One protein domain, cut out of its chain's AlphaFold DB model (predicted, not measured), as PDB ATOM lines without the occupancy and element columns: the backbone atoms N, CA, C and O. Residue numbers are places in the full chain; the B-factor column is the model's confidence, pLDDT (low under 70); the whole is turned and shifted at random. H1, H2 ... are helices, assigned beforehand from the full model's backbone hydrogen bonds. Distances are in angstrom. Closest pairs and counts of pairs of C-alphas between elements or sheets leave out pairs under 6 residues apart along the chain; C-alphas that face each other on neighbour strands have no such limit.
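This is residues 233 to 376 of the 495 residues of the protein "Tetratricopeptide repeat protein" of Okeania sp. SIO1H6 (UniProt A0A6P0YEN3). The longest helix, H7, slants past H4 at one side of a body in which H1, H2, H3 and H4 run up and down, and beyond H7 the chain turns a corner into H8, whose residues 362 to 373 stick out with residues 374 to 376 as an arm. Little H5 sits between H3 and H7, and little H6 packs on H4. The printed part has 144 residues with eight named helices, H1 to H8 in order, and no named strand; the class is all helix. The whole is loose, with a radius of gyration of the C-alphas of 18.2 A, and elongated, spanning 58 by 36 by 31 A.

H7, residues 334 to 355, is 31.0 A long and begins at C-alpha 334 (259.411, 215.844, 214.672). After it comes H8, residues 357 to 373, 24.9 A long, ending at C-alpha 373 (237.206, 210.417, 180.548). Before H7 stand H5, residues 316 to 320, and H6, residues 327 to 330. H1, residues 234 to 246, begins at C-alpha 234 (247.937, 186.814, 223.582) and is 18.3 A long; H2, residues 250 to 263, is 20.3 A; H3, residues 267 to 285, is 26.4 A; H4, residues 289 to 308, is 28.8 A.

H7, with residues 340 to 347 alone, touches residues 299 to 306 of H4 at a steep tilt of 44 degrees, the same way; the closest C-alphas, of Val 344 and Val 306, are 6.4 A apart. H7 also touches H5, closest at C-alphas Cys 348 and Ala 317, 4.9 A. H6 touches H4, closest at C-alphas Thr 330 and Lys 292, 5.7 A; it only just touches H7, with 3 pairs of C-alphas within 8 A, only at the corner. The hub is H3, touching H1, H2, H4 and H5. H3 and H4 form a hairpin at a shallow tilt of 16 degrees, closest at C-alphas Ile 267 and Leu 305, 5.9 A. H1, H2 and H3 form an up and down bundle, each running against the one before; the closest C-alphas of H1 and H2, Ala 241 and Gly 253, are 4.0 A apart, and those of H2 and H3, Tyr 261 and Asp 273, 4.9 A. H3 and H7 are apart. H7 and H8 are close but not clearly touching, about perpendicular at 79 degrees, closest at C-alphas Glu 353 and Ile 360, 7.1 A. Every O i to N i+4 pair is within hydrogen-bond range in H1, H2, H3, H4, H5 and H7, and 12 of 13 in H8; H6 is too short for such a pair.

The C-alphas farthest apart, of Ser 251 and Thr 376, are 59.6 A apart. Residues 362 to 376 stand free; without them the body spans 46 by 36 by 23 A. The printed part has no cut, and no link is long. Mean pLDDT of the printed part is 91.8, with residues 371 to 376 under 70.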
ATOM      1  N   ASN A 233     246.258 183.238 226.119       96.69
ATOM      2  CA  ASN A 233     246.022 183.696 224.757       96.69
ATOM      3  C   ASN A 233     246.405 185.179 224.618       96.69
ATOM      4  O   ASN A 233     245.780 186.058 225.208       96.69
ATOM      5  N   GLN A 234     247.420 185.457 223.793       94.50
ATOM      6  CA  GLN A 234     247.937 186.814 223.582       94.50
ATOM      7  C   GLN A 234     246.864 187.807 223.129       94.50
ATOM      8  O   GLN A 234     246.891 188.965 223.526       94.50
ATOM      9  N   GLU A 235     245.918 187.385 222.290       94.75
ATOM     10  CA  GLU A 235     244.899 188.287 221.763       94.75
ATOM     11  C   GLU A 235     243.900 188.715 222.840       94.75
ATOM     12  O   GLU A 235     243.564 189.896 222.952       94.75
ATOM     13  N   VAL A 236     243.500 187.773 223.692       97.88
ATOM     14  CA  VAL A 236     242.643 188.050 224.850       97.88
ATOM     15  C   VAL A 236     243.378 188.932 225.861       97.88
ATOM     16  O   VAL A 236     242.809 189.908 226.344       97.88
ATOM     17  N   LEU A 237     244.668 188.676 226.117       98.12
ATOM     18  CA  LEU A 237     245.497 189.506 227.000       98.12
ATOM     19  C   LEU A 237     245.641 190.949 226.489       98.12
ATOM     20  O   LEU A 237     245.491 191.890 227.269       98.12
ATOM     21  N   ARG A 238     245.884 191.146 225.184       95.94
ATOM     22  CA  ARG A 238     245.907 192.481 224.551       95.94
ATOM     23  C   ARG A 238     244.580 193.207 224.726       95.94
ATOM     24  O   ARG A 238     244.571 194.387 225.072       95.94
ATOM     25  N   THR A 239     243.482 192.500 224.474       96.62
ATOM     26  CA  THR A 239     242.123 193.042 224.566       96.62
ATOM     27  C   THR A 239     241.804 193.443 226.007       96.62
ATOM     28  O   THR A 239     241.334 194.551 226.255       96.62
ATOM     29  N   MET A 240     242.177 192.605 226.981       97.88
ATOM     30  CA  MET A 240     242.007 192.901 228.403       97.88
ATOM     31  C   MET A 240     242.842 194.114 228.829       97.88
ATOM     32  O   MET A 240     242.323 195.042 229.444       97.88
ATOM     33  N   ALA A 241     244.119 194.163 228.433       97.38
ATOM     34  CA  ALA A 241     244.996 195.301 228.703       97.38
ATOM     35  C   ALA A 241     244.421 196.618 228.154       97.38
ATOM     36  O   ALA A 241     244.480 197.666 228.812       97.38
ATOM     37  N   GLN A 242     243.852 196.548 226.946       95.12
ATOM     38  CA  GLN A 242     243.194 197.662 226.283       95.12
ATOM     39  C   GLN A 242     241.997 198.177 227.066       95.12
ATOM     40  O   GLN A 242     241.981 199.349 227.444       95.12
ATOM     41  N   PHE A 243     241.018 197.315 227.320       97.25
ATOM     42  CA  PHE A 243     239.785 197.736 227.968       97.25
ATOM     43  C   PHE A 243     240.010 198.159 229.414       97.25
ATOM     44  O   PHE A 243     239.459 199.178 229.817       97.25
ATOM     45  N   SER A 244     240.885 197.486 230.169       97.00
ATOM     46  CA  SER A 244     241.238 197.934 231.523       97.00
ATOM     47  C   SER A 244     241.855 199.332 231.521       97.00
ATOM     48  O   SER A 244     241.499 200.163 232.350       97.00
ATOM     49  N   THR A 245     242.727 199.650 230.561       94.75
ATOM     50  CA  THR A 245     243.323 200.993 230.481       94.75
ATOM     51  C   THR A 245     242.292 202.051 230.081       94.75
ATOM     52  O   THR A 245     242.283 203.139 230.652       94.75
ATOM     53  N   GLU A 246     241.398 201.742 229.140       93.88
ATOM     54  CA  GLU A 246     240.317 202.648 228.724       93.88
ATOM     55  C   GLU A 246     239.257 202.845 229.828       93.88
ATOM     56  O   GLU A 246     238.708 203.939 229.957       93.88
ATOM     57  N   LEU A 247     239.043 201.841 230.686       95.62
ATOM     58  CA  LEU A 247     238.209 201.908 231.895       95.62
ATOM     59  C   LEU A 247     238.930 202.503 233.113       95.62
ATOM     60  O   LEU A 247     238.393 202.485 234.218       95.62
ATOM     61  N   THR A 248     240.127 203.066 232.936       95.38
ATOM     62  CA  THR A 248     240.943 203.696 233.992       95.38
ATOM     63  C   THR A 248     241.514 202.749 235.059       95.38
ATOM     64  O   THR A 248     242.097 203.189 236.050       95.38
ATOM     65  N   GLU A 249     241.465 201.438 234.827       95.50
ATOM     66  CA  GLU A 249     242.104 200.390 235.635       95.50
ATOM     67  C   GLU A 249     243.582 200.215 235.236       95.50
ATOM     68  O   GLU A 249     244.043 199.132 234.872       95.50
ATOM     69  N   TYR A 250     244.354 201.304 235.266       94.88
ATOM     70  CA  TYR A 250     245.671 201.370 234.620       94.88
ATOM     71  C   TYR A 250     246.685 200.331 235.122       94.88
ATOM     72  O   TYR A 250     247.482 199.823 234.335       94.88
ATOM     73  N   SER A 251     246.663 199.995 236.416       95.62
ATOM     74  CA  SER A 251     247.539 198.959 236.982       95.62
ATOM     75  C   SER A 251     247.249 197.583 236.384       95.62
ATOM     76  O   SER A 251     248.178 196.871 236.016       95.62
ATOM     77  N   LEU A 252     245.965 197.243 236.236       96.31
ATOM     78  CA  LEU A 252     245.527 195.983 235.641       96.31
ATOM     79  C   LEU A 252     245.833 195.960 234.138       96.31
ATOM     80  O   LEU A 252     246.347 194.977 233.608       96.31
ATOM     81  N   GLY A 253     245.601 197.090 233.462       97.00
ATOM     82  CA  GLY A 253     245.954 197.266 232.057       97.00
ATOM     83  C   GLY A 253     247.453 197.098 231.787       97.00
ATOM     84  O   GLY A 253     247.839 196.537 230.763       97.00
ATOM     85  N   LEU A 254     248.315 197.554 232.701       97.19
ATOM     86  CA  LEU A 254     249.760 197.341 232.617       97.19
ATOM     87  C   LEU A 254     250.132 195.873 232.847       97.19
ATOM     88  O   LEU A 254     250.901 195.322 232.065       97.19
ATOM     89  N   GLU A 255     249.558 195.238 233.870       97.81
ATOM     90  CA  GLU A 255     249.817 193.832 234.192       97.81
ATOM     91  C   GLU A 255     249.528 192.913 232.994       97.81
ATOM     92  O   GLU A 255     250.368 192.098 232.609       97.81
ATOM     93  N   TYR A 256     248.364 193.066 232.354       98.12
ATOM     94  CA  TYR A 256     248.011 192.251 231.190       98.12
ATOM     95  C   TYR A 256     248.834 192.589 229.942       98.12
ATOM     96  O   TYR A 256     249.164 191.685 229.171       98.12
ATOM     97  N   ALA A 257     249.228 193.854 229.756       97.88
ATOM     98  CA  ALA A 257     250.126 194.233 228.668       97.88
ATOM     99  C   ALA A 257     251.509 193.576 228.822       97.88
ATOM    100  O   ALA A 257     252.056 193.046 227.853       97.88
ATOM    101  N   GLU A 258     252.056 193.560 230.041       98.06
ATOM    102  CA  GLU A 258     253.326 192.899 230.353       98.06
ATOM    103  C   GLU A 258     253.229 191.377 230.183       98.06
ATOM    104  O   GLU A 258     254.131 190.774 229.595       98.06
ATOM    105  N   LYS A 259     252.114 190.761 230.610       98.12
ATOM    106  CA  LYS A 259     251.831 189.334 230.376       98.12
ATOM    107  C   LYS A 259     251.807 188.992 228.886       98.12
ATOM    108  O   LYS A 259     252.477 188.048 228.480       98.12
ATOM    109  N   SER A 260     251.099 189.771 228.061       97.88
ATOM    110  CA  SER A 260     251.092 189.561 226.605       97.88
ATOM    111  C   SER A 260     252.505 189.671 226.027       97.88
ATOM    112  O   SER A 260     252.969 188.765 225.334       97.88
ATOM    113  N   TYR A 261     253.232 190.737 226.380       98.12
ATOM    114  CA  TYR A 261     254.590 190.968 225.892       98.12
ATOM    115  C   TYR A 261     255.564 189.845 226.279       98.12
ATOM    116  O   TYR A 261     256.421 189.477 225.475       98.12
ATOM    117  N   ALA A 262     255.424 189.256 227.469       97.81
ATOM    118  CA  ALA A 262     256.243 188.122 227.895       97.81
ATOM    119  C   ALA A 262     256.052 186.876 227.008       97.81
ATOM    120  O   ALA A 262     256.984 186.088 226.847       97.81
ATOM    121  N   LEU A 263     254.873 186.715 226.399       97.44
ATOM    122  CA  LEU A 263     254.557 185.604 225.497       97.44
ATOM    123  C   LEU A 263     254.978 185.868 224.041       97.44
ATOM    124  O   LEU A 263     255.030 184.927 223.245       97.44
ATOM    125  N   SER A 264     255.265 187.121 223.677       96.88
ATOM    126  CA  SER A 264     255.613 187.527 222.311       96.88
ATOM    127  C   SER A 264     256.945 186.937 221.836       96.88
ATOM    128  O   SER A 264     258.005 187.154 222.434       96.88
ATOM    129  N   LYS A 265     256.926 186.248 220.688       95.56
ATOM    130  CA  LYS A 265     258.115 185.591 220.117       95.56
ATOM    131  C   LYS A 265     258.673 186.383 218.943       95.56
ATOM    132  O   LYS A 265     259.870 186.682 218.919       95.56
ATOM    133  N   LYS A 266     257.810 186.738 217.991       96.25
ATOM    134  CA  LYS A 266     258.193 187.429 216.752       96.25
ATOM    135  C   LYS A 266     258.341 188.929 216.986       96.25
ATOM    136  O   LYS A 266     257.720 189.489 217.890       96.25
ATOM    137  N   ILE A 267     259.143 189.604 216.160       97.38
ATOM    138  CA  ILE A 267     259.411 191.035 216.357       97.38
ATOM    139  C   ILE A 267     258.142 191.891 216.272       97.38
ATOM    140  O   ILE A 267     257.963 192.800 217.079       97.38
ATOM    141  N   PHE A 268     257.231 191.584 215.346       96.44
ATOM    142  CA  PHE A 268     255.997 192.354 215.193       96.44
ATOM    143  C   PHE A 268     255.049 192.163 216.385       96.44
ATOM    144  O   PHE A 268     254.406 193.124 216.794       96.44
ATOM    145  N   GLU A 269     255.006 190.962 216.977       96.25
ATOM    146  CA  GLU A 269     254.231 190.677 218.196       96.25
ATOM    147  C   GLU A 269     254.779 191.524 219.348       96.25
ATOM    148  O   GLU A 269     254.035 192.277 219.971       96.25
ATOM    149  N   LYS A 270     256.109 191.522 219.532       97.69
ATOM    150  CA  LYS A 270     256.788 192.343 220.546       97.69
ATOM    151  C   LYS A 270     256.475 193.828 220.397       97.69
ATOM    152  O   LYS A 270     256.240 194.490 221.398       97.69
ATOM    153  N   VAL A 271     256.467 194.354 219.172       97.94
ATOM    154  CA  VAL A 271     256.136 195.764 218.905       97.94
ATOM    155  C   VAL A 271     254.686 196.088 219.269       97.94
ATOM    156  O   VAL A 271     254.432 197.144 219.852       97.94
ATOM    157  N   ILE A 272     253.742 195.216 218.903       95.81
ATOM    158  CA  ILE A 272     252.312 195.404 219.186       95.81
ATOM    159  C   ILE A 272     252.060 195.338 220.693       95.81
ATOM    160  O   ILE A 272     251.388 196.209 221.243       95.81
ATOM    161  N   ASP A 273     252.635 194.351 221.371       96.88
ATOM    162  CA  ASP A 273     252.418 194.128 222.799       96.88
ATOM    163  C   ASP A 273     253.112 195.199 223.636       96.88
ATOM    164  O   ASP A 273     252.533 195.747 224.570       96.88
ATOM    165  N   TYR A 274     254.337 195.578 223.275       97.56
ATOM    166  CA  TYR A 274     255.056 196.605 224.018       97.56
ATOM    167  C   TYR A 274     254.482 198.011 223.786       97.56
ATOM    168  O   TYR A 274     254.541 198.857 224.677       97.56
ATOM    169  N   HIS A 275     253.821 198.257 222.648       95.69
ATOM    170  CA  HIS A 275     253.003 199.458 222.477       95.69
ATOM    171  C   HIS A 275     251.893 199.545 223.541       95.69
ATOM    172  O   HIS A 275     251.626 200.637 224.050       95.69
ATOM    173  N   GLN A 276     251.296 198.411 223.930       95.00
ATOM    174  CA  GLN A 276     250.316 198.361 225.019       95.00
ATOM    175  C   GLN A 276     250.943 198.680 226.371       95.00
ATOM    176  O   GLN A 276     250.390 199.477 227.125       95.00
ATOM    177  N   VAL A 277     252.144 198.160 226.636       96.25
ATOM    178  CA  VAL A 277     252.914 198.508 227.837       96.25
ATOM    179  C   VAL A 277     253.171 200.019 227.893       96.25
ATOM    180  O   VAL A 277     252.922 200.649 228.921       96.25
ATOM    181  N   CYS A 278     253.598 200.635 226.782       95.06
ATOM    182  CA  CYS A 278     253.770 202.089 226.705       95.06
ATOM    183  C   CYS A 278     252.466 202.840 227.004       95.06
ATOM    184  O   CYS A 278     252.488 203.792 227.787       95.06
ATOM    185  N   ARG A 279     251.341 202.413 226.412       92.94
ATOM    186  CA  ARG A 279     250.022 203.021 226.633       92.94
ATOM    187  C   ARG A 279     249.635 203.004 228.112       92.94
ATOM    188  O   ARG A 279     249.340 204.061 228.669       92.94
ATOM    189  N   SER A 280     249.689 201.834 228.749       93.81
ATOM    190  CA  SER A 280     249.308 201.653 230.153       93.81
ATOM    191  C   SER A 280     250.244 202.409 231.105       93.81
ATOM    192  O   SER A 280     249.778 203.053 232.044       93.81
ATOM    193  N   LEU A 281     251.561 202.412 230.845       93.56
ATOM    194  CA  LEU A 281     252.534 203.163 231.652       93.56
ATOM    195  C   LEU A 281     252.289 204.675 231.607       93.56
ATOM    196  O   LEU A 281     252.317 205.328 232.653       93.56
ATOM    197  N   ILE A 282     252.046 205.226 230.413       92.19
ATOM    198  CA  ILE A 282     251.764 206.656 230.230       92.19
ATOM    199  C   ILE A 282     250.474 207.041 230.953       92.19
ATOM    200  O   ILE A 282     250.450 208.060 231.642       92.19
ATOM    201  N   ALA A 283     249.428 206.219 230.833       89.50
ATOM    202  CA  ALA A 283     248.150 206.458 231.495       89.50
ATOM    203  C   ALA A 283     248.268 206.407 233.031       89.50
ATOM    204  O   ALA A 283     247.696 207.247 233.720       89.50
ATOM    205  N   LEU A 284     249.066 205.474 233.568       89.50
ATOM    206  CA  LEU A 284     249.258 205.298 235.009       89.50
ATOM    207  C   LEU A 284     250.109 206.404 235.660       89.50
ATOM    208  O   LEU A 284     249.828 206.804 236.788       89.50
ATOM    209  N   LYS A 285     251.196 206.840 235.008       81.12
ATOM    210  CA  LYS A 285     252.257 207.645 235.656       81.12
ATOM    211  C   LYS A 285     252.497 209.021 235.042       81.12
ATOM    212  O   LYS A 285     253.300 209.786 235.578       81.12
ATOM    213  N   GLY A 286     251.847 209.347 233.926       80.75
ATOM    214  CA  GLY A 286     252.250 210.490 233.108       80.75
ATOM    215  C   GLY A 286     253.663 210.302 232.534       80.75
ATOM    216  O   GLY A 286     254.169 209.188 232.450       80.75
ATOM    217  N   CYS A 287     254.328 211.382 232.114       80.12
ATOM    218  CA  CYS A 287     255.645 211.293 231.469       80.12
ATOM    219  C   CYS A 287     256.809 211.331 232.482       80.12
ATOM    220  O   CYS A 287     257.439 212.373 232.680       80.12
ATOM    221  N   ASP A 288     257.133 210.185 233.088       88.06
ATOM    222  CA  ASP A 288     258.295 210.010 233.972       88.06
ATOM    223  C   ASP A 288     259.518 209.380 233.258       88.06
ATOM    224  O   ASP A 288     259.532 209.151 232.044       88.06
ATOM    225  N   GLN A 289     260.590 209.107 234.010       90.44
ATOM    226  CA  GLN A 289     261.798 208.475 233.467       90.44
ATOM    227  C   GLN A 289     261.546 207.044 232.958       90.44
ATOM    228  O   GLN A 289     262.173 206.634 231.981       90.44
ATOM    229  N   LYS A 290     260.632 206.288 233.581       90.94
ATOM    230  CA  LYS A 290     260.296 204.922 233.148       90.94
ATOM    231  C   LYS A 290     259.545 204.944 231.823       90.94
ATOM    232  O   LYS A 290     259.825 204.131 230.951       90.94
ATOM    233  N   VAL A 291     258.650 205.911 231.638       93.38
ATOM    234  CA  VAL A 291     257.954 206.131 230.367       93.38
ATOM    235  C   VAL A 291     258.930 206.500 229.253       93.38
ATOM    236  O   VAL A 291     258.824 205.960 228.153       93.38
ATOM    237  N   LYS A 292     259.927 207.351 229.528       92.88
ATOM    238  CA  LYS A 292     260.993 207.645 228.552       92.88
ATOM    239  C   LYS A 292     261.748 206.380 228.139       92.88
ATOM    240  O   LYS A 292     261.881 206.129 226.946       92.88
ATOM    241  N   GLN A 293     262.160 205.561 229.108       94.81
ATOM    242  CA  GLN A 293     262.837 204.282 228.853       94.81
ATOM    243  C   GLN A 293     261.963 203.308 228.050       94.81
ATOM    244  O   GLN A 293     262.453 202.666 227.123       94.81
ATOM    245  N   ALA A 294     260.667 203.228 228.356       95.25
ATOM    246  CA  ALA A 294     259.734 202.395 227.607       95.25
ATOM    247  C   ALA A 294     259.600 202.874 226.152       95.25
ATOM    248  O   ALA A 294     259.713 202.086 225.219       95.25
ATOM    249  N   VAL A 295     259.443 204.179 225.919       94.75
ATOM    250  CA  VAL A 295     259.365 204.714 224.551       94.75
ATOM    251  C   VAL A 295     260.672 204.504 223.772       94.75
ATOM    252  O   VAL A 295     260.632 204.209 222.578       94.75
ATOM    253  N   GLU A 296     261.831 204.596 224.427       95.69
ATOM    254  CA  GLU A 296     263.125 204.254 223.819       95.69
ATOM    255  C   GLU A 296     263.225 202.766 223.457       95.69
ATOM    256  O   GLU A 296     263.695 202.428 222.368       95.69
ATOM    257  N   HIS A 297     262.738 201.873 224.324       97.50
ATOM    258  CA  HIS A 297     262.660 200.441 224.029       97.50
ATOM    259  C   HIS A 297     261.743 200.161 222.836       97.50
ATOM    260  O   HIS A 297     262.138 199.449 221.914       97.50
ATOM    261  N   GLN A 298     260.568 200.796 222.792       97.75
ATOM    262  CA  GLN A 298     259.643 200.695 221.663       97.75
ATOM    263  C   GLN A 298     260.279 201.184 220.356       97.75
ATOM    264  O   GLN A 298     260.134 200.547 219.315       97.75
ATOM    265  N   GLU A 299     261.030 202.287 220.387       97.25
ATOM    266  CA  GLU A 299     261.793 202.746 219.224       97.25
ATOM    267  C   GLU A 299     262.811 201.702 218.747       97.25
ATOM    268  O   GLU A 299     262.957 201.502 217.540       97.25
ATOM    269  N   ASN A 300     263.513 201.035 219.663       98.12
ATOM    270  CA  ASN A 300     264.477 200.000 219.298       98.12
ATOM    271  C   ASN A 300     263.790 198.776 218.683       98.12
ATOM    272  O   ASN A 300     264.257 198.275 217.661       98.12
ATOM    273  N   LEU A 301     262.650 198.346 219.236       98.50
ATOM    274  CA  LEU A 301     261.836 197.283 218.641       98.50
ATOM    275  C   LEU A 301     261.371 197.653 217.225       98.50
ATOM    276  O   LEU A 301     261.459 196.828 216.319       98.50
ATOM    277  N   LEU A 302     260.950 198.902 217.002       98.19
ATOM    278  CA  LEU A 302     260.539 199.378 215.678       98.19
ATOM    279  C   LEU A 302     261.690 199.419 214.670       98.19
ATOM    280  O   LEU A 302     261.491 199.069 213.509       98.19
ATOM    281  N   LYS A 303     262.903 199.791 215.092       97.94
ATOM    282  CA  LYS A 303     264.088 199.709 214.223       97.94
ATOM    283  C   LYS A 303     264.387 198.267 213.819       97.94
ATOM    284  O   LYS A 303     264.656 198.021 212.647       97.94
ATOM    285  N   SER A 304     264.302 197.329 214.763       98.25
ATOM    286  CA  SER A 304     264.470 195.900 214.479       98.25
ATOM    287  C   SER A 304     263.382 195.375 213.543       98.25
ATOM    288  O   SER A 304     263.697 194.657 212.603       98.25
ATOM    289  N   LEU A 305     262.126 195.788 213.736       98.25
ATOM    290  CA  LEU A 305     261.011 195.440 212.851       98.25
ATOM    291  C   LEU A 305     261.257 195.909 211.411       98.25
ATOM    292  O   LEU A 305     261.059 195.141 210.476       98.25
ATOM    293  N   VAL A 306     261.697 197.157 211.231       97.38
ATOM    294  CA  VAL A 306     262.011 197.718 209.906       97.38
ATOM    295  C   VAL A 306     263.201 197.000 209.268       97.38
ATOM    296  O   VAL A 306     263.189 196.774 208.062       97.38
ATOM    297  N   ALA A 307     264.215 196.630 210.053       97.44
ATOM    298  CA  ALA A 307     265.379 195.900 209.556       97.44
ATOM    299  C   ALA A 307     265.048 194.452 209.154       97.44
ATOM    300  O   ALA A 307     265.575 193.966 208.158       97.44
ATOM    301  N   GLU A 308     264.186 193.773 209.915       97.38
ATOM    302  CA  GLU A 308     263.718 192.415 209.608       97.38
ATOM    303  C   GLU A 308     262.735 192.399 208.426       97.38
ATOM    304  O   GLU A 308     262.722 191.439 207.660       97.38
ATOM    305  N   ALA A 309     261.940 193.464 208.268       96.06
ATOM    306  CA  ALA A 309     260.939 193.642 207.214       96.06
ATOM    307  C   ALA A 309     260.036 192.404 206.991       96.06
ATOM    308  O   ALA A 309     259.947 191.893 205.871       96.06
ATOM    309  N   PRO A 310     259.354 191.900 208.041       95.56
ATOM    310  CA  PRO A 310     258.558 190.683 207.940       95.56
ATOM    311  C   PRO A 310     257.405 190.817 206.937       95.56
ATOM    312  O   PRO A 310     256.744 191.855 206.822       95.56
ATOM    313  N   GLU A 311     257.135 189.715 206.239       93.12
ATOM    314  CA  GLU A 311     256.020 189.582 205.304       93.12
ATOM    315  C   GLU A 311     254.862 188.780 205.914       93.12
ATOM    316  O   GLU A 311     255.023 188.080 206.914       93.12
ATOM    317  N   LYS A 312     253.690 188.834 205.265       91.19
ATOM    318  CA  LYS A 312     252.473 188.096 205.656       91.19
ATOM    319  C   LYS A 312     252.001 188.443 207.071       91.19
ATOM    320  O   LYS A 312     251.566 187.579 207.827       91.19
ATOM    321  N   LEU A 313     252.049 189.730 207.408       89.94
ATOM    322  CA  LEU A 313     251.635 190.230 208.720       89.94
ATOM    323  C   LEU A 313     250.115 190.173 208.964       89.94
ATOM    324  O   LEU A 313     249.689 190.339 210.105       89.94
ATOM    325  N   ALA A 314     249.292 189.933 207.936       82.31
ATOM    326  CA  ALA A 314     247.827 189.916 208.046       82.31
ATOM    327  C   ALA A 314     247.304 191.147 208.830       82.31
ATOM    328  O   ALA A 314     247.786 192.262 208.617       82.31
ATOM    329  N   GLY A 315     246.367 190.961 209.767       82.25
ATOM    330  CA  GLY A 315     245.833 192.038 210.614       82.25
ATOM    331  C   GLY A 315     246.864 192.720 211.529       82.25
ATOM    332  O   GLY A 315     246.621 193.832 212.003       82.25
ATOM    333  N   ALA A 316     248.043 192.123 211.746       89.62
ATOM    334  CA  ALA A 316     249.106 192.755 212.527       89.62
ATOM    335  C   ALA A 316     249.657 194.009 211.830       89.62
ATOM    336  O   ALA A 316     250.005 194.971 212.512       89.62
ATOM    337  N   ALA A 317     249.663 194.047 210.488       92.06
ATOM    338  CA  ALA A 317     250.074 195.232 209.727       92.06
ATOM    339  C   ALA A 317     249.242 196.467 210.103       92.06
ATOM    340  O   ALA A 317     249.787 197.551 210.291       92.06
ATOM    341  N   THR A 318     247.933 196.293 210.292       90.00
ATOM    342  CA  THR A 318     247.029 197.374 210.694       90.00
ATOM    343  C   THR A 318     247.421 197.948 212.057       90.00
ATOM    344  O   THR A 318     247.564 199.159 212.203       90.00
ATOM    345  N   ARG A 319     247.700 197.091 213.046       90.56
ATOM    346  CA  ARG A 319     248.064 197.515 214.413       90.56
ATOM    347  C   ARG A 319     249.397 198.254 214.491       90.56
ATOM    348  O   ARG A 319     249.591 199.096 215.362       90.56
ATOM    349  N   LEU A 320     250.321 197.957 213.583       94.44
ATOM    350  CA  LEU A 320     251.650 198.562 213.584       94.44
ATOM    351  C   LEU A 320     251.636 200.052 213.206       94.44
ATOM    352  O   LEU A 320     252.553 200.769 213.614       94.44
ATOM    353  N   TYR A 321     250.602 200.559 212.523       90.94
ATOM    354  CA  TYR A 321     250.506 201.985 212.169       90.94
ATOM    355  C   TYR A 321     250.534 202.924 213.385       90.94
ATOM    356  O   TYR A 321     251.139 203.996 213.321       90.94
ATOM    357  N   SER A 322     249.930 202.527 214.509       90.25
ATOM    358  CA  SER A 322     249.874 203.339 215.733       90.25
ATOM    359  C   SER A 322     251.065 203.115 216.673       90.25
ATOM    360  O   SER A 322     251.207 203.815 217.672       90.25
ATOM    361  N   SER A 323     251.983 202.200 216.351       93.12
ATOM    362  CA  SER A 323     253.068 201.767 217.249       93.12
ATOM    363  C   SER A 323     254.026 202.878 217.714       93.12
ATOM    364  O   SER A 323     254.658 202.739 218.762       93.12
ATOM    365  N   SER A 324     254.109 203.989 216.970       92.12
ATOM    366  CA  SER A 324     254.921 205.179 217.283       92.12
ATOM    367  C   SER A 324     254.126 206.349 217.885       92.12
ATOM    368  O   SER A 324     254.695 207.412 218.144       92.12
ATOM    369  N   PHE A 325     252.821 206.169 218.129       89.31
ATOM    370  CA  PHE A 325     251.889 207.223 218.550       89.31
ATOM    371  C   PHE A 325     252.356 207.991 219.793       89.31
ATOM    372  O   PHE A 325     252.208 209.208 219.862       89.31
ATOM    373  N   PHE A 326     252.990 207.307 220.748       89.81
ATOM    374  CA  PHE A 326     253.404 207.903 222.020       89.81
ATOM    375  C   PHE A 326     254.742 208.654 221.986       89.81
ATOM    376  O   PHE A 326     255.127 209.258 222.983       89.81
ATOM    377  N   PHE A 327     255.469 208.668 220.865       91.75
ATOM    378  CA  PHE A 327     256.778 209.336 220.803       91.75
ATOM    379  C   PHE A 327     256.736 210.836 221.144       91.75
ATOM    380  O   PHE A 327     257.625 211.292 221.865       91.75
ATOM    381  N   PRO A 328     255.737 211.620 220.689       89.62
ATOM    382  CA  PRO A 328     255.646 213.039 221.032       89.62
ATOM    383  C   PRO A 328     255.410 213.316 222.525       89.62
ATOM    384  O   PRO A 328     255.654 214.430 222.973       89.62
ATOM    385  N   TYR A 329     254.971 212.323 223.309       86.69
ATOM    386  CA  TYR A 329     254.750 212.493 224.751       86.69
ATOM    387  C   TYR A 329     256.062 212.570 225.535       86.69
ATOM    388  O   TYR A 329     256.095 213.166 226.606       86.69
ATOM    389  N   THR A 330     257.142 211.975 225.016       89.19
ATOM    390  CA  THR A 330     258.440 211.915 225.708       89.19
ATOM    391  C   THR A 330     259.502 212.814 225.092       89.19
ATOM    392  O   THR A 330     260.519 213.077 225.739       89.19
ATOM    393  N   ARG A 331     259.285 213.297 223.859       88.44
ATOM    394  CA  ARG A 331     260.208 214.192 223.152       88.44
ATOM    395  C   ARG A 331     259.528 215.049 222.085       88.44
ATOM    396  O   ARG A 331     258.645 214.582 221.372       88.44
ATOM    397  N   ASP A 332     260.074 216.242 221.870       89.81
ATOM    398  CA  ASP A 332     259.719 217.121 220.752       89.81
ATOM    399  C   ASP A 332     260.791 217.052 219.648       89.81
ATOM    400  O   ASP A 332     261.710 217.864 219.572       89.81
ATOM    401  N   CYS A 333     260.750 215.989 218.838       91.00
ATOM    402  CA  CYS A 333     261.696 215.776 217.738       91.00
ATOM    403  C   CYS A 333     260.960 215.252 216.500       91.00
ATOM    404  O   CYS A 333     260.953 214.050 216.209       91.00
ATOM    405  N   ALA A 334     260.290 216.167 215.793       89.12
ATOM    406  CA  ALA A 334     259.411 215.844 214.672       89.12
ATOM    407  C   ALA A 334     260.121 215.049 213.566       89.12
ATOM    408  O   ALA A 334     259.598 214.023 213.138       89.12
ATOM    409  N   GLU A 335     261.325 215.458 213.157       91.56
ATOM    410  CA  GLU A 335     262.091 214.793 212.092       91.56
ATOM    411  C   GLU A 335     262.363 213.317 212.419       91.56
ATOM    412  O   GLU A 335     262.047 212.421 211.631       91.56
ATOM    413  N   LYS A 336     262.866 213.044 213.629       91.69
ATOM    414  CA  LYS A 336     263.141 211.680 214.093       91.69
ATOM    415  C   LYS A 336     261.865 210.837 214.167       91.69
ATOM    416  O   LYS A 336     261.867 209.680 213.745       91.69
ATOM    417  N   ASN A 337     260.779 211.410 214.687       91.75
ATOM    418  CA  ASN A 337     259.493 210.725 214.816       91.75
ATOM    419  C   ASN A 337     258.885 210.400 213.444       91.75
ATOM    420  O   ASN A 337     258.435 209.276 213.225       91.75
ATOM    421  N   ILE A 338     258.912 211.357 212.511       90.62
ATOM    422  CA  ILE A 338     258.427 211.186 211.135       90.62
ATOM    423  C   ILE A 338     259.223 210.096 210.423       90.62
ATOM    424  O   ILE A 338     258.617 209.254 209.764       90.62
ATOM    425  N   LYS A 339     260.554 210.077 210.573       94.38
ATOM    426  CA  LYS A 339     261.413 209.089 209.911       94.38
ATOM    427  C   LYS A 339     261.025 207.657 210.281       94.38
ATOM    428  O   LYS A 339     260.724 206.870 209.390       94.38
ATOM    429  N   ILE A 340     260.962 207.342 211.577       93.81
ATOM    430  CA  ILE A 340     260.595 205.993 212.045       93.81
ATOM    431  C   ILE A 340     259.158 205.655 211.639       93.81
ATOM    432  O   ILE A 340     258.908 204.580 211.101       93.81
ATOM    433  N   ARG A 341     258.212 206.584 211.843       92.25
ATOM    434  CA  ARG A 341     256.805 206.367 211.485       92.25
ATOM    435  C   ARG A 341     256.631 206.069 209.996       92.25
ATOM    436  O   ARG A 341     255.856 205.186 209.657       92.25
ATOM    437  N   SER A 342     257.354 206.772 209.124       92.69
ATOM    438  CA  SER A 342     257.268 206.572 207.671       92.69
ATOM    439  C   SER A 342     257.803 205.203 207.257       92.69
ATOM    440  O   SER A 342     257.167 204.534 206.454       92.69
ATOM    441  N   GLN A 343     258.908 204.747 207.857       95.88
ATOM    442  CA  GLN A 343     259.463 203.413 207.594       95.88
ATOM    443  C   GLN A 343     258.502 202.294 208.022       95.88
ATOM    444  O   GLN A 343     258.295 201.330 207.291       95.88
ATOM    445  N   VAL A 344     257.882 202.435 209.198       95.25
ATOM    446  CA  VAL A 344     256.886 201.470 209.687       95.25
ATOM    447  C   VAL A 344     255.636 201.497 208.807       95.25
ATOM    448  O   VAL A 344     255.142 200.442 208.422       95.25
ATOM    449  N   ALA A 345     255.145 202.685 208.444       92.62
ATOM    450  CA  ALA A 345     253.987 202.838 207.568       92.62
ATOM    451  C   ALA A 345     254.231 202.233 206.178       92.62
ATOM    452  O   ALA A 345     253.344 201.579 205.641       92.62
ATOM    453  N   GLU A 346     255.432 202.387 205.616       94.62
ATOM    454  CA  GLU A 346     255.811 201.771 204.343       94.62
ATOM    455  C   GLU A 346     255.794 200.238 204.426       94.62
ATOM    456  O   GLU A 346     255.195 199.587 203.567       94.62
ATOM    457  N   LEU A 347     256.355 199.653 205.490       95.62
ATOM    458  CA  LEU A 347     256.293 198.207 205.734       95.62
ATOM    459  C   LEU A 347     254.842 197.701 205.833       95.62
ATOM    460  O   LEU A 347     254.500 196.654 205.269       95.62
ATOM    461  N   CYS A 348     253.981 198.441 206.539       94.19
ATOM    462  CA  CYS A 348     252.565 198.103 206.687       94.19
ATOM    463  C   CYS A 348     251.827 198.200 205.346       94.19
ATOM    464  O   CYS A 348     251.111 197.269 204.973       94.19
ATOM    465  N   GLN A 349     252.054 199.280 204.589       92.19
ATOM    466  CA  GLN A 349     251.481 199.495 203.262       92.19
ATOM    467  C   GLN A 349     251.863 198.359 202.311       92.19
ATOM    468  O   GLN A 349     250.991 197.799 201.655       92.19
ATOM    469  N   GLN A 350     253.139 197.969 202.263       93.50
ATOM    470  CA  GLN A 350     253.606 196.877 201.405       93.50
ATOM    471  C   GLN A 350     252.949 195.536 201.764       93.50
ATOM    472  O   GLN A 350     252.562 194.779 200.872       93.50
ATOM    473  N   ASN A 351     252.794 195.236 203.057       95.00
ATOM    474  CA  ASN A 351     252.118 194.018 203.511       95.00
ATOM    475  C   ASN A 351     250.634 194.005 203.113       95.00
ATOM    476  O   ASN A 351     250.149 192.994 202.602       95.00
ATOM    477  N   LEU A 352     249.929 195.124 203.303       91.56
ATOM    478  CA  LEU A 352     248.517 195.253 202.936       91.56
ATOM    479  C   LEU A 352     248.308 195.219 201.418       91.56
ATOM    480  O   LEU A 352     247.371 194.571 200.955       91.56
ATOM    481  N   GLU A 353     249.196 195.846 200.641       91.12
ATOM    482  CA  GLU A 353     249.138 195.818 199.176       91.12
ATOM    483  C   GLU A 353     249.334 194.409 198.617       91.12
ATOM    484  O   GLU A 353     248.625 194.002 197.698       91.12
ATOM    485  N   LYS A 354     250.272 193.643 199.189       92.38
ATOM    486  CA  LYS A 354     250.491 192.242 198.814       92.38
ATOM    487  C   LYS A 354     249.269 191.381 199.145       92.38
ATOM    488  O   LYS A 354     248.829 190.612 198.293       92.38
ATOM    489  N   ALA A 355     248.712 191.533 200.349       91.69
ATOM    490  CA  ALA A 355     247.555 190.760 200.801       91.69
ATOM    491  C   ALA A 355     246.283 191.044 199.979       91.69
ATOM    492  O   ALA A 355     245.521 190.122 199.714       91.69
ATOM    493  N   ASN A 356     246.091 192.287 199.522       91.69
ATOM    494  CA  ASN A 356     244.879 192.739 198.823       91.69
ATOM    495  C   ASN A 356     245.129 193.108 197.351       91.69
ATOM    496  O   ASN A 356     244.488 193.997 196.784       91.69
ATOM    497  N   SER A 357     246.106 192.453 196.722       92.12
ATOM    498  CA  SER A 357     246.577 192.818 195.381       92.12
ATOM    499  C   SER A 357     245.475 192.782 194.315       92.12
ATOM    500  O   SER A 357     245.456 193.638 193.431       92.12
ATOM    501  N   GLN A 358     244.530 191.842 194.406       92.50
ATOM    502  CA  GLN A 358     243.411 191.725 193.467       92.50
ATOM    503  C   GLN A 358     242.483 192.947 193.533       92.50
ATOM    504  O   GLN A 358     242.246 193.591 192.508       92.50
ATOM    505  N   GLN A 359     242.024 193.311 194.732       92.88
ATOM    506  CA  GLN A 359     241.141 194.457 194.965       92.88
ATOM    507  C   GLN A 359     241.834 195.771 194.592       92.88
ATOM    508  O   GLN A 359     241.284 196.586 193.856       92.88
ATOM    509  N   ILE A 360     243.088 195.959 195.003       91.81
ATOM    510  CA  ILE A 360     243.837 197.187 194.698       91.81
ATOM    511  C   ILE A 360     244.073 197.332 193.190       91.81
ATOM    512  O   ILE A 360     243.993 198.437 192.649       91.81
ATOM    513  N   ASN A 361     244.333 196.229 192.480       92.50
ATOM    514  CA  ASN A 361     244.458 196.254 191.025       92.50
ATOM    515  C   ASN A 361     243.125 196.588 190.345       92.50
ATOM    516  O   ASN A 361     243.125 197.399 189.415       92.50
ATOM    517  N   LYS A 362     242.001 196.036 190.828       93.88
ATOM    518  CA  LYS A 362     240.645 196.415 190.390       93.88
ATOM    519  C   LYS A 362     240.441 197.929 190.536       93.88
ATOM    520  O   LYS A 362     240.122 198.598 189.550       93.88
ATOM    521  N   TYR A 363     240.732 198.487 191.712       92.62
ATOM    522  CA  TYR A 363     240.576 199.920 191.984       92.62
ATOM    523  C   TYR A 363     241.449 200.777 191.061       92.62
ATOM    524  O   TYR A 363     240.968 201.688 190.383       92.62
ATOM    525  N   ARG A 364     242.733 200.424 190.937       89.19
ATOM    526  CA  ARG A 364     243.700 201.145 190.102       89.19
ATOM    527  C   ARG A 364     243.303 201.169 188.623       89.19
ATOM    528  O   ARG A 364     243.483 202.195 187.964       89.19
ATOM    529  N   GLN A 365     242.761 200.071 188.094       88.00
ATOM    530  CA  GLN A 365     242.343 199.990 186.693       88.00
ATOM    531  C   GLN A 365     241.182 200.946 186.384       88.00
ATOM    532  O   GLN A 365     241.290 201.717 185.426       88.00
ATOM    533  N   LYS A 366     240.113 200.971 187.196       83.69
ATOM    534  CA  LYS A 366     238.977 201.902 186.998       83.69
ATOM    535  C   LYS A 366     239.428 203.357 187.119       83.69
ATOM    536  O   LYS A 366     239.139 204.154 186.227       83.69
ATOM    537  N   LEU A 367     240.213 203.682 188.149       83.88
ATOM    538  CA  LEU A 367     240.716 205.042 188.380       83.88
ATOM    539  C   LEU A 367     241.572 205.551 187.208       83.88
ATOM    540  O   LEU A 367     241.496 206.724 186.837       83.88
ATOM    541  N   SER A 368     242.361 204.670 186.579       79.94
ATOM    542  CA  SER A 368     243.142 205.024 185.385       79.94
ATOM    543  C   SER A 368     242.257 205.362 184.176       79.94
ATOM    544  O   SER A 368     242.554 206.310 183.449       79.94
ATOM    545  N   ARG A 369     241.135 204.646 184.006       74.75
ATOM    546  CA  ARG A 369     240.152 204.882 182.935       74.75
ATOM    547  C   ARG A 369     239.367 206.171 183.170       74.75
ATOM    548  O   ARG A 369     239.213 206.966 182.250       74.75
ATOM    549  N   GLN A 370     238.933 206.433 184.403       70.75
ATOM    550  CA  GLN A 370     238.192 207.653 184.750       70.75
ATOM    551  C   GLN A 370     239.022 208.931 184.558       70.75
ATOM    552  O   GLN A 370     238.491 209.931 184.073       70.75
ATOM    553  N   LYS A 371     240.335 208.898 184.845       66.69
ATOM    554  CA  LYS A 371     241.242 210.027 184.554       66.69
ATOM    555  C   LYS A 371     241.283 210.404 183.069       66.69
ATOM    556  O   LYS A 371     241.541 211.561 182.761       66.69
ATOM    557  N   GLN A 372     241.035 209.457 182.161       61.34
ATOM    558  CA  GLN A 372     241.010 209.715 180.717       61.34
ATOM    559  C   GLN A 372     239.669 210.290 180.229       61.34
ATOM    560  O   GLN A 372     239.637 210.919 179.177       61.34
ATOM    561  N   ILE A 373     238.578 210.097 180.981       57.75
ATOM    562  CA  ILE A 373     237.206 210.417 180.548       57.75
ATOM    563  C   ILE A 373     236.702 211.749 181.147       57.75
ATOM    564  O   ILE A 373     235.936 212.463 180.506       57.75
ATOM    565  N   ASN A 374     237.161 212.139 182.343       58.78
ATOM    566  CA  ASN A 374     236.537 213.202 183.148       58.78
ATOM    567  C   ASN A 374     237.187 214.599 183.039       58.78
ATOM    568  O   ASN A 374     237.465 215.229 184.058       58.78
ATOM    569  N   SER A 375     237.378 215.148 181.832       57.09
ATOM    570  CA  SER A 375     237.765 216.572 181.694       57.09
ATOM    571  C   SER A 375     236.595 217.557 181.896       57.09
ATOM    572  O   SER A 375     236.816 218.765 181.954       57.09
ATOM    573  N   THR A 376     235.356 217.061 182.040       62.09
ATOM    574  CA  THR A 376     234.118 217.866 182.078       62.09
ATOM    575  C   THR A 376     233.285 217.730 183.366       62.09
ATOM    576  O   THR A 376     232.153 218.220 183.403       62.09
TER     577      THR A 376